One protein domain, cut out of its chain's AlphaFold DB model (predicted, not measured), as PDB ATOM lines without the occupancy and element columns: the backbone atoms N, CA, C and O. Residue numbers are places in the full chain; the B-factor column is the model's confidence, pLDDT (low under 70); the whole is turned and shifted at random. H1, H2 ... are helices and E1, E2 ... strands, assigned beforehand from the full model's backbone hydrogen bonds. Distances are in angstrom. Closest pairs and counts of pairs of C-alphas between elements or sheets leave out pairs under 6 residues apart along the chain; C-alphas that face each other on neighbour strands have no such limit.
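This is residues 79 to 103 and 119 to 187 of the 187 residues of the protein "PDZ/DHR/GLGF domain protein" of Opisthorchis viverrini (UniProt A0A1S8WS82). Little regular structure: a two-stranded antiparallel ribbon, E1 and E2, sits among long loops, with H2 beside it, mainly near E1, and the short H1 near the end of E2. The 94 printed residues, with order E1 E2 H1 H2, are mixed in class, with only 24 in named elements. The whole is compact, radius of gyration of the C-alphas 13.5 A, but elongated, 50 by 29 by 24 A.

E1, residues 95 to 99, starts at C-alpha (11.588, 30.645, -10.460) and spans 13.5 A; E2, residues 122 to 127, spans 14.0 A. H1 is residues 132 to 136, 6.2 A; H2, residues 158 to 165, 10.0 A, ends at C-alpha (19.476, 31.557, -7.120).

E1 and E2 are antiparallel at 149 degrees; N 96 and O 126 are 2.9 A apart, within hydrogen-bond range. The closest C-alphas of E1 and H2, Asp 99 and Ser 158, are 5.3 A apart; those of E2 and H1, Val 127 and Ala 134, 6.0 A. H1 and H2 are apart. In H1 and H2 every O i to N i+4 pair is within hydrogen-bond range.

Residues 104 to 118 are not printed, a 12.3 A gap between C-alphas 103 and 119. The H1 to H2 link is long. Low model confidence includes residues 166 to 187.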
ATOM      1  N   HIS A  79      18.796  20.995 -25.329       62.41
ATOM      2  CA  HIS A  79      19.329  22.281 -25.747       62.41
ATOM      3  C   HIS A  79      19.744  23.037 -24.484       62.41
ATOM      4  O   HIS A  79      18.903  23.594 -23.782       62.41
ATOM      5  N   GLU A  80      21.038  22.988 -24.173       72.81
ATOM      6  CA  GLU A  80      21.611  23.804 -23.117       72.81
ATOM      7  C   GLU A  80      21.420  25.269 -23.498       72.81
ATOM      8  O   GLU A  80      21.894  25.739 -24.534       72.81
ATOM      9  N   LEU A  81      20.663  25.972 -22.667       78.31
ATOM     10  CA  LEU A  81      20.366  27.377 -22.842       78.31
ATOM     11  C   LEU A  81      20.990  28.145 -21.684       78.31
ATOM     12  O   LEU A  81      20.602  27.974 -20.529       78.31
ATOM     13  N   THR A  82      21.891  29.067 -22.005       83.69
ATOM     14  CA  THR A  82      22.406  30.035 -21.036       83.69
ATOM     15  C   THR A  82      21.511  31.274 -21.018       83.69
ATOM     16  O   THR A  82      21.325  31.953 -22.036       83.69
ATOM     17  N   VAL A  83      20.949  31.579 -19.848       83.69
ATOM     18  CA  VAL A  83      20.114  32.764 -19.619       83.69
ATOM     19  C   VAL A  83      20.795  33.667 -18.601       83.69
ATOM     20  O   VAL A  83      21.056  33.261 -17.473       83.69
ATOM     21  N   GLU A  84      21.041  34.915 -18.990       85.81
ATOM     22  CA  GLU A  84      21.541  35.945 -18.086       85.81
ATOM     23  C   GLU A  84      20.360  36.738 -17.514       85.81
ATOM     24  O   GLU A  84      19.716  37.526 -18.210       85.81
ATOM     25  N   LEU A  85      20.053  36.523 -16.233       82.62
ATOM     26  CA  LEU A  85      19.013  37.268 -15.529       82.62
ATOM     27  C   LEU A  85      19.644  38.334 -14.630       82.62
ATOM     28  O   LEU A  85      20.182  38.042 -13.563       82.62
ATOM     29  N   VAL A  86      19.522  39.601 -15.028       80.38
ATOM     30  CA  VAL A  86      20.034  40.728 -14.237       80.38
ATOM     31  C   VAL A  86      19.072  41.046 -13.092       80.38
ATOM     32  O   VAL A  86      17.997  41.621 -13.300       80.38
ATOM     33  N   LYS A  87      19.462  40.701 -11.859       73.12
ATOM     34  CA  LYS A  87      18.680  41.004 -10.651       73.12
ATOM     35  C   LYS A  87      18.492  42.518 -10.498       73.12
ATOM     36  O   LYS A  87      19.456  43.273 -10.393       73.12
ATOM     37  N   LYS A  88      17.234  42.961 -10.423       70.94
ATOM     38  CA  LYS A  88      16.870  44.348 -10.085       70.94
ATOM     39  C   LYS A  88      16.598  44.466  -8.585       70.94
ATOM     40  O   LYS A  88      16.089  43.528  -7.972       70.94
ATOM     41  N   ALA A  89      16.928  45.614  -7.991       66.25
ATOM     42  CA  ALA A  89      16.662  45.876  -6.575       66.25
ATOM     43  C   ALA A  89      15.174  45.638  -6.248       66.25
ATOM     44  O   ALA A  89      14.297  46.106  -6.974       66.25
ATOM     45  N   GLY A  90      14.904  44.865  -5.193       65.44
ATOM     46  CA  GLY A  90      13.545  44.548  -4.738       65.44
ATOM     47  C   GLY A  90      12.786  43.484  -5.544       65.44
ATOM     48  O   GLY A  90      11.641  43.211  -5.208       65.44
ATOM     49  N   LYS A  91      13.375  42.860  -6.580       65.69
ATOM     50  CA  LYS A  91      12.721  41.782  -7.350       65.69
ATOM     51  C   LYS A  91      13.532  40.486  -7.347       65.69
ATOM     52  O   LYS A  91      14.748  40.498  -7.547       65.69
ATOM     53  N   GLY A  92      12.846  39.363  -7.132       72.81
ATOM     54  CA  GLY A  92      13.397  38.019  -7.317       72.81
ATOM     55  C   GLY A  92      13.475  37.618  -8.794       72.81
ATOM     56  O   GLY A  92      12.888  38.268  -9.661       72.81
ATOM     57  N   LEU A  93      14.187  36.526  -9.084       81.81
ATOM     58  CA  LEU A  93      14.267  35.960 -10.437       81.81
ATOM     59  C   LEU A  93      12.915  35.393 -10.900       81.81
ATOM     60  O   LEU A  93      12.582  35.501 -12.077       81.81
ATOM     61  N   GLY A  94      12.117  34.880  -9.956       83.38
ATOM     62  CA  GLY A  94      10.766  34.372 -10.187       83.38
ATOM     63  C   GLY A  94      10.714  32.943 -10.717       83.38
ATOM     64  O   GLY A  94       9.935  32.653 -11.622       83.38
ATOM     65  N   LEU A  95      11.537  32.069 -10.146       82.75
ATOM     66  CA  LEU A  95      11.588  30.645 -10.460       82.75
ATOM     67  C   LEU A  95      11.246  29.839  -9.209       82.75
ATOM     68  O   LEU A  95      11.771  30.124  -8.135       82.75
ATOM     69  N   CYS A  96      10.412  28.817  -9.349       82.31
ATOM     70  CA  CYS A  96      10.251  27.780  -8.333       82.31
ATOM     71  C   CYS A  96      11.022  26.544  -8.783       82.31
ATOM     72  O   CYS A  96      10.988  26.192  -9.966       82.31
ATOM     73  N   VAL A  97      11.715  25.897  -7.848       82.94
ATOM     74  CA  VAL A  97      12.574  24.754  -8.151       82.94
ATOM     75  C   VAL A  97      12.301  23.569  -7.232       82.94
ATOM     76  O   VAL A  97      11.882  23.754  -6.093       82.94
ATOM     77  N   ALA A  98      12.530  22.352  -7.721       80.12
ATOM     78  CA  ALA A  98      12.416  21.129  -6.929       80.12
ATOM     79  C   ALA A  98      13.436  20.076  -7.370       80.12
ATOM     80  O   ALA A  98      13.904  20.094  -8.508       80.12
ATOM     81  N   ASP A  99      13.755  19.147  -6.474       81.62
ATOM     82  CA  ASP A  99      14.621  18.011  -6.781       81.62
ATOM     83  C   ASP A  99      13.972  17.072  -7.807       81.62
ATOM     84  O   ASP A  99      12.780  16.750  -7.725       81.62
ATOM     85  N   ARG A 100      14.764  16.593  -8.773       73.50
ATOM     86  CA  ARG A 100      14.381  15.453  -9.607       73.50
ATOM     87  C   ARG A 100      14.614  14.171  -8.813       73.50
ATOM     88  O   ARG A 100      15.748  13.807  -8.507       73.50
ATOM     89  N   TYR A 101      13.534  13.443  -8.568       65.50
ATOM     90  CA  TYR A 101      13.609  12.050  -8.141       65.50
ATOM     91  C   TYR A 101      13.585  11.136  -9.370       65.50
ATOM     92  O   TYR A 101      12.854  11.417 -10.329       65.50
ATOM     93  N   PRO A 102      14.374  10.050  -9.385       56.50
ATOM     94  CA  PRO A 102      14.346   9.108 -10.487       56.50
ATOM     95  C   PRO A 102      12.976   8.408 -10.516       56.50
ATOM     96  O   PRO A 102      12.430   8.079  -9.461       56.50
ATOM     97  N   PRO A 103      12.419   8.138 -11.708       54.06
ATOM     98  CA  PRO A 103      11.097   7.526 -11.842       54.06
ATOM     99  C   PRO A 103      11.024   6.070 -11.343       54.06
ATOM    100  O   PRO A 103       9.922   5.534 -11.269       54.06
ATOM    101  N   SER A 119      20.773  13.414  -5.639       58.81
ATOM    102  CA  SER A 119      19.775  14.232  -6.334       58.81
ATOM    103  C   SER A 119      20.080  14.197  -7.828       58.81
ATOM    104  O   SER A 119      21.216  14.419  -8.242       58.81
ATOM    105  N   TYR A 120      19.077  13.921  -8.660       68.00
ATOM    106  CA  TYR A 120      19.246  13.844 -10.118       68.00
ATOM    107  C   TYR A 120      19.157  15.236 -10.768       68.00
ATOM    108  O   TYR A 120      18.690  15.383 -11.901       68.00
ATOM    109  N   GLY A 121      19.577  16.258 -10.022       80.38
ATOM    110  CA  GLY A 121      19.498  17.660 -10.392       80.38
ATOM    111  C   GLY A 121      18.165  18.308 -10.049       80.38
ATOM    112  O   GLY A 121      17.244  17.696  -9.507       80.38
ATOM    113  N   VAL A 122      18.066  19.588 -10.392       83.62
ATOM    114  CA  VAL A 122      16.966  20.459  -9.977       83.62
ATOM    115  C   VAL A 122      16.169  20.920 -11.188       83.62
ATOM    116  O   VAL A 122      16.739  21.329 -12.197       83.62
ATOM    117  N   VAL A 123      14.842  20.876 -11.088       83.25
ATOM    118  CA  VAL A 123      13.920  21.328 -12.139       83.25
ATOM    119  C   VAL A 123      13.188  22.592 -11.782       83.25
ATOM    120  O   VAL A 123      12.797  22.778 -10.635       83.25
ATOM    121  N   ILE A 124      12.893  23.391 -12.803       85.44
ATOM    122  CA  ILE A 124      11.928  24.479 -12.715       85.44
ATOM    123  C   ILE A 124      10.523  23.877 -12.621       85.44
ATOM    124  O   ILE A 124      10.046  23.214 -13.544       85.44
ATOM    125  N   THR A 125       9.842  24.105 -11.506       82.50
ATOM    126  CA  THR A 125       8.451  23.683 -11.293       82.50
ATOM    127  C   THR A 125       7.457  24.768 -11.680       82.50
ATOM    128  O   THR A 125       6.334  24.460 -12.073       82.50
ATOM    129  N   GLU A 126       7.878  26.031 -11.622       81.50
ATOM    130  CA  GLU A 126       7.040  27.177 -11.952       81.50
ATOM    131  C   GLU A 126       7.890  28.376 -12.385       81.50
ATOM    132  O   GLU A 126       8.979  28.611 -11.856       81.50
ATOM    133  N   VAL A 127       7.354  29.162 -13.321       79.88
ATOM    134  CA  VAL A 127       7.878  30.480 -13.693       79.88
ATOM    135  C   VAL A 127       6.828  31.525 -13.323       79.88
ATOM    136  O   VAL A 127       5.721  31.537 -13.865       79.88
ATOM    137  N   ILE A 128       7.167  32.401 -12.378       82.38
ATOM    138  CA  ILE A 128       6.231  33.357 -11.780       82.38
ATOM    139  C   ILE A 128       5.909  34.464 -12.783       82.38
ATOM    140  O   ILE A 128       6.805  35.142 -13.291       82.38
ATOM    141  N   ARG A 129       4.623  34.697 -13.060       79.12
ATOM    142  CA  ARG A 129       4.188  35.752 -13.993       79.12
ATOM    143  C   ARG A 129       4.623  37.136 -13.507       79.12
ATOM    144  O   ARG A 129       4.505  37.453 -12.330       79.12
ATOM    145  N   GLY A 130       5.099  37.977 -14.427       78.94
ATOM    146  CA  GLY A 130       5.578  39.329 -14.105       78.94
ATOM    147  C   GLY A 130       6.975  39.385 -13.468       78.94
ATOM    148  O   GLY A 130       7.437  40.472 -13.111       78.94
ATOM    149  N   SER A 131       7.655  38.241 -13.342       81.38
ATOM    150  CA  SER A 131       9.049  38.154 -12.904       81.38
ATOM    151  C   SER A 131      10.054  38.425 -14.026       81.38
ATOM    152  O   SER A 131       9.687  38.575 -15.192       81.38
ATOM    153  N   LEU A 132      11.343  38.468 -13.673       81.81
ATOM    154  CA  LEU A 132      12.430  38.589 -14.644       81.81
ATOM    155  C   LEU A 132      12.536  37.347 -15.534       81.81
ATOM    156  O   LEU A 132      12.659  37.495 -16.746       81.81
ATOM    157  N   ALA A 133      12.416  36.145 -14.962       83.31
ATOM    158  CA  ALA A 133      12.426  34.904 -15.728       83.31
ATOM    159  C   ALA A 133      11.240  34.821 -16.704       83.31
ATOM    160  O   ALA A 133      11.418  34.445 -17.860       83.31
ATOM    161  N   ALA A 134      10.045  35.244 -16.279       81.50
ATOM    162  CA  ALA A 134       8.880  35.300 -17.162       81.50
ATOM    163  C   ALA A 134       9.014  36.351 -18.274       81.50
ATOM    164  O   ALA A 134       8.473  36.154 -19.359       81.50
ATOM    165  N   ALA A 135       9.694  37.472 -18.005       81.69
ATOM    166  CA  ALA A 135       9.931  38.519 -18.996       81.69
ATOM    167  C   ALA A 135      10.976  38.109 -20.046       81.69
ATOM    168  O   ALA A 135      10.830  38.481 -21.207       81.69
ATOM    169  N   ASP A 136      12.002  37.349 -19.648       81.81
ATOM    170  CA  ASP A 136      12.954  36.733 -20.580       81.81
ATOM    171  C   ASP A 136      12.266  35.653 -21.433       81.81
ATOM    172  O   ASP A 136      12.464  35.591 -22.644       81.81
ATOM    173  N   GLY A 137      11.400  34.843 -20.813       81.44
ATOM    174  CA  GLY A 137      10.493  33.922 -21.502       81.44
ATOM    175  C   GLY A 137      11.160  32.688 -22.112       81.44
ATOM    176  O   GLY A 137      10.458  31.862 -22.697       81.44
ATOM    177  N   ARG A 138      12.484  32.542 -21.983       81.31
ATOM    178  CA  ARG A 138      13.216  31.383 -22.508       81.31
ATOM    179  C   ARG A 138      13.297  30.220 -21.519       81.31
ATOM    180  O   ARG A 138      13.430  29.088 -21.961       81.31
ATOM    181  N   LEU A 139      13.195  30.492 -20.214       83.00
ATOM    182  CA  LEU A 139      13.106  29.462 -19.171       83.00
ATOM    183  C   LEU A 139      11.671  28.947 -19.046       83.00
ATOM    184  O   LEU A 139      10.735  29.738 -18.900       83.00
ATOM    185  N   LEU A 140      11.501  27.629 -19.052       83.56
ATOM    186  CA  LEU A 140      10.210  26.955 -19.018       83.56
ATOM    187  C   LEU A 140      10.102  25.972 -17.848       83.56
ATOM    188  O   LEU A 140      11.074  25.508 -17.254       83.56
ATOM    189  N   VAL A 141       8.859  25.632 -17.506       80.69
ATOM    190  CA  VAL A 141       8.577  24.579 -16.527       80.69
ATOM    191  C   VAL A 141       9.068  23.237 -17.072       80.69
ATOM    192  O   VAL A 141       8.793  22.899 -18.222       80.69
ATOM    193  N   LYS A 142       9.693  22.441 -16.197       83.12
ATOM    194  CA  LYS A 142      10.393  21.166 -16.444       83.12
ATOM    195  C   LYS A 142      11.808  21.276 -17.006       83.12
ATOM    196  O   LYS A 142      12.444  20.223 -17.148       83.12
ATOM    197  N   ASP A 143      12.316  22.480 -17.237       85.38
ATOM    198  CA  ASP A 143      13.731  22.671 -17.553       85.38
ATOM    199  C   ASP A 143      14.587  22.283 -16.345       85.38
ATOM    200  O   ASP A 143      14.199  22.505 -15.194       85.38
ATOM    201  N   GLN A 144      15.738  21.660 -16.603       86.12
ATOM    202  CA  GLN A 144      16.709  21.321 -15.569       86.12
ATOM    203  C   GLN A 144      17.768  22.411 -15.473       86.12
ATOM    204  O   GLN A 144      18.313  22.852 -16.482       86.12
ATOM    205  N   ILE A 145      18.083  22.804 -14.247       87.69
ATOM    206  CA  ILE A 145      19.180  23.719 -13.975       87.69
ATOM    207  C   ILE A 145      20.463  22.897 -13.967       87.69
ATOM    208  O   ILE A 145      20.633  22.009 -13.133       87.69
ATOM    209  N   LEU A 146      21.332  23.179 -14.934       86.69
ATOM    210  CA  LEU A 146      22.625  22.514 -15.078       86.69
ATOM    211  C   LEU A 146      23.737  23.305 -14.391       86.69
ATOM    212  O   LEU A 146      24.593  22.710 -13.755       86.69
ATOM    213  N   SER A 147      23.683  24.635 -14.447       87.06
ATOM    214  CA  SER A 147      24.672  25.506 -13.813       87.06
ATOM    215  C   SER A 147      24.057  26.819 -13.333       87.06
ATOM    216  O   SER A 147      23.130  27.335 -13.962       87.06
ATOM    217  N   VAL A 148      24.603  27.403 -12.267       87.44
ATOM    218  CA  VAL A 148      24.261  28.754 -11.792       87.44
ATOM    219  C   VAL A 148      25.548  29.553 -11.603       87.44
ATOM    220  O   VAL A 148      26.366  29.190 -10.772       87.44
ATOM    221  N   ASN A 149      25.723  30.659 -12.339       83.25
ATOM    222  CA  ASN A 149      26.936  31.500 -12.288       83.25
ATOM    223  C   ASN A 149      28.244  30.694 -12.436       83.25
ATOM    224  O   ASN A 149      29.141  30.822 -11.608       83.25
ATOM    225  N   ASP A 150      28.316  29.838 -13.459       83.44
ATOM    226  CA  ASP A 150      29.454  28.945 -13.736       83.44
ATOM    227  C   ASP A 150      29.697  27.831 -12.694       83.44
ATOM    228  O   ASP A 150      30.649  27.061 -12.823       83.44
ATOM    229  N   GLU A 151      28.828  27.687 -11.689       84.56
ATOM    230  CA  GLU A 151      28.833  26.549 -10.766       84.56
ATOM    231  C   GLU A 151      27.944  25.428 -11.316       84.56
ATOM    232  O   GLU A 151      26.745  25.632 -11.514       84.56
ATOM    233  N   ASP A 152      28.530  24.256 -11.582       83.88
ATOM    234  CA  ASP A 152      27.796  23.057 -12.006       83.88
ATOM    235  C   ASP A 152      26.923  22.541 -10.855       83.88
ATOM    236  O   ASP A 152      27.411  22.214  -9.773       83.88
ATOM    237  N   VAL A 153      25.619  22.468 -11.109       85.50
ATOM    238  CA  VAL A 153      24.597  22.010 -10.162       85.50
ATOM    239  C   VAL A 153      23.753  20.865 -10.718       85.50
ATOM    240  O   VAL A 153      22.680  20.549 -10.194       85.50
ATOM    241  N   SER A 154      24.229  20.223 -11.786       81.38
ATOM    242  CA  SER A 154      23.513  19.176 -12.517       81.38
ATOM    243  C   SER A 154      23.080  17.985 -11.651       81.38
ATOM    244  O   SER A 154      22.073  17.351 -11.967       81.38
ATOM    245  N   THR A 155      23.782  17.716 -10.545       79.94
ATOM    246  CA  THR A 155      23.463  16.670  -9.553       79.94
ATOM    247  C   THR A 155      23.248  17.225  -8.141       79.94
ATOM    248  O   THR A 155      23.313  16.492  -7.152       79.94
ATOM    249  N   SER A 156      23.059  18.536  -8.011       82.50
ATOM    250  CA  SER A 156      22.891  19.192  -6.715       82.50
ATOM    251  C   SER A 156      21.444  19.149  -6.236       82.50
ATOM    252  O   SER A 156      20.521  18.841  -6.988       82.50
ATOM    253  N   THR A 157      21.242  19.475  -4.961       81.88
ATOM    254  CA  THR A 157      19.909  19.569  -4.362       81.88
ATOM    255  C   THR A 157      19.259  20.928  -4.613       81.88
ATOM    256  O   THR A 157      19.929  21.949  -4.798       81.88
ATOM    257  N   SER A 158      17.930  20.958  -4.545       80.94
ATOM    258  CA  SER A 158      17.107  22.165  -4.637       80.94
ATOM    259  C   SER A 158      17.438  23.189  -3.551       80.94
ATOM    260  O   SER A 158      17.259  24.388  -3.763       80.94
ATOM    261  N   GLU A 159      17.980  22.740  -2.417       80.38
ATOM    262  CA  GLU A 159      18.497  23.599  -1.355       80.38
ATOM    263  C   GLU A 159      19.728  24.392  -1.814       80.38
ATOM    264  O   GLU A 159      19.732  25.622  -1.714       80.38
ATOM    265  N   LEU A 160      20.739  23.714  -2.374       82.44
ATOM    266  CA  LEU A 160      21.955  24.366  -2.869       82.44
ATOM    267  C   LEU A 160      21.641  25.287  -4.052       82.44
ATOM    268  O   LEU A 160      22.011  26.461  -4.049       82.44
ATOM    269  N   VAL A 161      20.882  24.785  -5.029       82.94
ATOM    270  CA  VAL A 161      20.471  25.571  -6.203       82.94
ATOM    271  C   VAL A 161      19.609  26.758  -5.789       82.94
ATOM    272  O   VAL A 161      19.809  27.873  -6.267       82.94
ATOM    273  N   GLY A 162      18.692  26.559  -4.842       79.81
ATOM    274  CA  GLY A 162      17.896  27.630  -4.261       79.81
ATOM    275  C   GLY A 162      18.765  28.695  -3.596       79.81
ATOM    276  O   GLY A 162      18.509  29.880  -3.784       79.81
ATOM    277  N   ALA A 163      19.814  28.312  -2.863       79.12
ATOM    278  CA  ALA A 163      20.749  29.258  -2.257       79.12
ATOM    279  C   ALA A 163      21.507  30.084  -3.311       79.12
ATOM    280  O   ALA A 163      21.600  31.309  -3.171       79.12
ATOM    281  N   LEU A 164      21.969  29.445  -4.390       80.81
ATOM    282  CA  LEU A 164      22.662  30.104  -5.501       80.81
ATOM    283  C   LEU A 164      21.745  31.058  -6.278       80.81
ATOM    284  O   LEU A 164      22.150  32.168  -6.615       80.81
ATOM    285  N   LEU A 165      20.478  30.690  -6.487       78.75
ATOM    286  CA  LEU A 165      19.476  31.557  -7.120       78.75
ATOM    287  C   LEU A 165      18.987  32.687  -6.196       78.75
ATOM    288  O   LEU A 165      18.480  33.709  -6.665       78.75
ATOM    289  N   ARG A 166      19.129  32.529  -4.873       68.56
ATOM    290  CA  ARG A 166      18.616  33.473  -3.866       68.56
ATOM    291  C   ARG A 166      19.488  34.696  -3.623       68.56
ATOM    292  O   ARG A 166      19.039  35.525  -2.835       68.56
ATOM    293  N   VAL A 167      20.669  34.831  -4.248       49.69
ATOM    294  CA  VAL A 167      21.708  35.863  -3.987       49.69
ATOM    295  C   VAL A 167      21.210  37.004  -3.083       49.69
ATOM    296  O   VAL A 167      20.681  38.013  -3.549       49.69
ATOM    297  N   ARG A 168      21.353  36.767  -1.767       38.94
ATOM    298  CA  ARG A 168      20.987  37.597  -0.599       38.94
ATOM    299  C   ARG A 168      19.515  38.050  -0.501       38.94
ATOM    300  O   ARG A 168      19.155  39.108  -1.015       38.94
ATOM    301  N   LEU A 169      18.707  37.304   0.266       31.89
ATOM    302  CA  LEU A 169      18.173  37.708   1.586       31.89
ATOM    303  C   LEU A 169      17.370  36.558   2.258       31.89
ATOM    304  O   LEU A 169      16.693  35.766   1.607       31.89
ATOM    305  N   SER A 170      17.581  36.472   3.573       33.97
ATOM    306  CA  SER A 170      17.012  35.666   4.675       33.97
ATOM    307  C   SER A 170      15.839  34.684   4.478       33.97
ATOM    308  O   SER A 170      14.828  35.010   3.873       33.97
ATOM    309  N   ALA A 171      15.994  33.543   5.175       37.91
ATOM    310  CA  ALA A 171      15.010  32.727   5.912       37.91
ATOM    311  C   ALA A 171      13.795  32.160   5.155       37.91
ATOM    312  O   ALA A 171      12.966  32.917   4.700       37.91
ATOM    313  N   TYR A 172      13.720  30.829   5.020       31.78
ATOM    314  CA  TYR A 172      12.575  29.951   5.359       31.78
ATOM    315  C   TYR A 172      12.932  28.510   4.918       31.78
ATOM    316  O   TYR A 172      13.457  28.362   3.812       31.78
ATOM    317  N   PRO A 173      12.736  27.464   5.754       41.25
ATOM    318  CA  PRO A 173      13.440  26.186   5.583       41.25
ATOM    319  C   PRO A 173      12.710  25.136   4.740       41.25
ATOM    320  O   PRO A 173      13.311  24.123   4.433       41.25
ATOM    321  N   ASN A 174      11.440  25.325   4.371       41.00
ATOM    322  CA  ASN A 174      10.661  24.265   3.729       41.00
ATOM    323  C   ASN A 174       9.744  24.872   2.653       41.00
ATOM    324  O   ASN A 174       8.878  25.675   2.988       41.00
ATOM    325  N   ALA A 175       9.952  24.470   1.393       37.66
ATOM    326  CA  ALA A 175       9.419  25.017   0.132       37.66
ATOM    327  C   ALA A 175      10.139  26.281  -0.392       37.66
ATOM    328  O   ALA A 175       9.829  27.414  -0.028       37.66
ATOM    329  N   SER A 176      11.088  26.089  -1.313       44.06
ATOM    330  CA  SER A 176      11.806  27.155  -2.027       44.06
ATOM    331  C   SER A 176      11.002  27.686  -3.225       44.06
ATOM    332  O   SER A 176      11.485  27.749  -4.356       44.06
ATOM    333  N   CYS A 177       9.764  28.123  -2.987       39.53
ATOM    334  CA  CYS A 177       9.115  29.045  -3.915       39.53
ATOM    335  C   CYS A 177       9.855  30.383  -3.811       39.53
ATOM    336  O   CYS A 177       9.759  31.070  -2.793       39.53
ATOM    337  N   VAL A 178      10.629  30.761  -4.831       45.16
ATOM    338  CA  VAL A 178      11.369  32.031  -4.832       45.16
ATOM    339  C   VAL A 178      10.411  33.159  -5.232       45.16
ATOM    340  O   VAL A 178      10.456  33.669  -6.350       45.16
ATOM    341  N   ASN A 179       9.519  33.541  -4.316       36.03
ATOM    342  CA  ASN A 179       8.671  34.728  -4.426       36.03
ATOM    343  C   ASN A 179       9.118  35.782  -3.408       36.03
ATOM    344  O   ASN A 179       9.267  35.485  -2.226       36.03
ATOM    345  N   PHE A 180       9.312  37.015  -3.877       34.03
ATOM    346  CA  PHE A 180       9.369  38.200  -3.024       34.03
ATOM    347  C   PHE A 180       8.197  39.103  -3.410       34.03
ATOM    348  O   PHE A 180       7.928  39.277  -4.600       34.03
ATOM    349  N   ASP A 181       7.517  39.585  -2.374       33.66
ATOM    350  CA  ASP A 181       6.281  40.363  -2.314       33.66
ATOM    351  C   ASP A 181       5.842  41.120  -3.573       33.66
ATOM    352  O   ASP A 181       6.525  42.009  -4.089       33.66
ATOM    353  N   SER A 182       4.593  40.862  -3.968       40.72
ATOM    354  CA  SER A 182       3.773  41.908  -4.568       40.72
ATOM    355  C   SER A 182       3.326  42.848  -3.449       40.72
ATOM    356  O   SER A 182       2.651  42.419  -2.517       40.72
ATOM    357  N   THR A 183       3.593  44.143  -3.629       35.81
ATOM    358  CA  THR A 183       2.893  45.270  -2.981       35.81
ATOM    359  C   THR A 183       3.101  45.465  -1.469       35.81
ATOM    360  O   THR A 183       2.244  45.114  -0.669       35.81
ATOM    361  N   GLU A 184       4.117  46.248  -1.084       48.75
ATOM    362  CA  GLU A 184       3.792  47.406  -0.236       48.75
ATOM    363  C   GLU A 184       3.052  48.405  -1.137       48.75
ATOM    364  O   GLU A 184       3.576  48.749  -2.193       48.75
ATOM    365  N   ILE A 185       1.812  48.753  -0.782       37.12
ATOM    366  CA  ILE A 185       1.059  50.004  -1.022       37.12
ATOM    367  C   ILE A 185      -0.419  49.654  -0.770       37.12
ATOM    368  O   ILE A 185      -1.153  49.266  -1.674       37.12
ATOM    369  N   PHE A 186      -0.865  49.805   0.471       32.56
ATOM    370  CA  PHE A 186      -2.085  50.559   0.742       32.56
ATOM    371  C   PHE A 186      -1.736  51.514   1.884       32.56
ATOM    372  O   PHE A 186      -1.233  51.083   2.919       32.56
ATOM    373  N   THR A 187      -1.895  52.805   1.596       35.84
ATOM    374  CA  THR A 187      -1.878  53.942   2.532       35.84
ATOM    375  C   THR A 187      -2.677  53.691   3.798       35.84
ATOM    376  O   THR A 187      -3.745  53.048   3.683       35.84
TER     377      THR A 187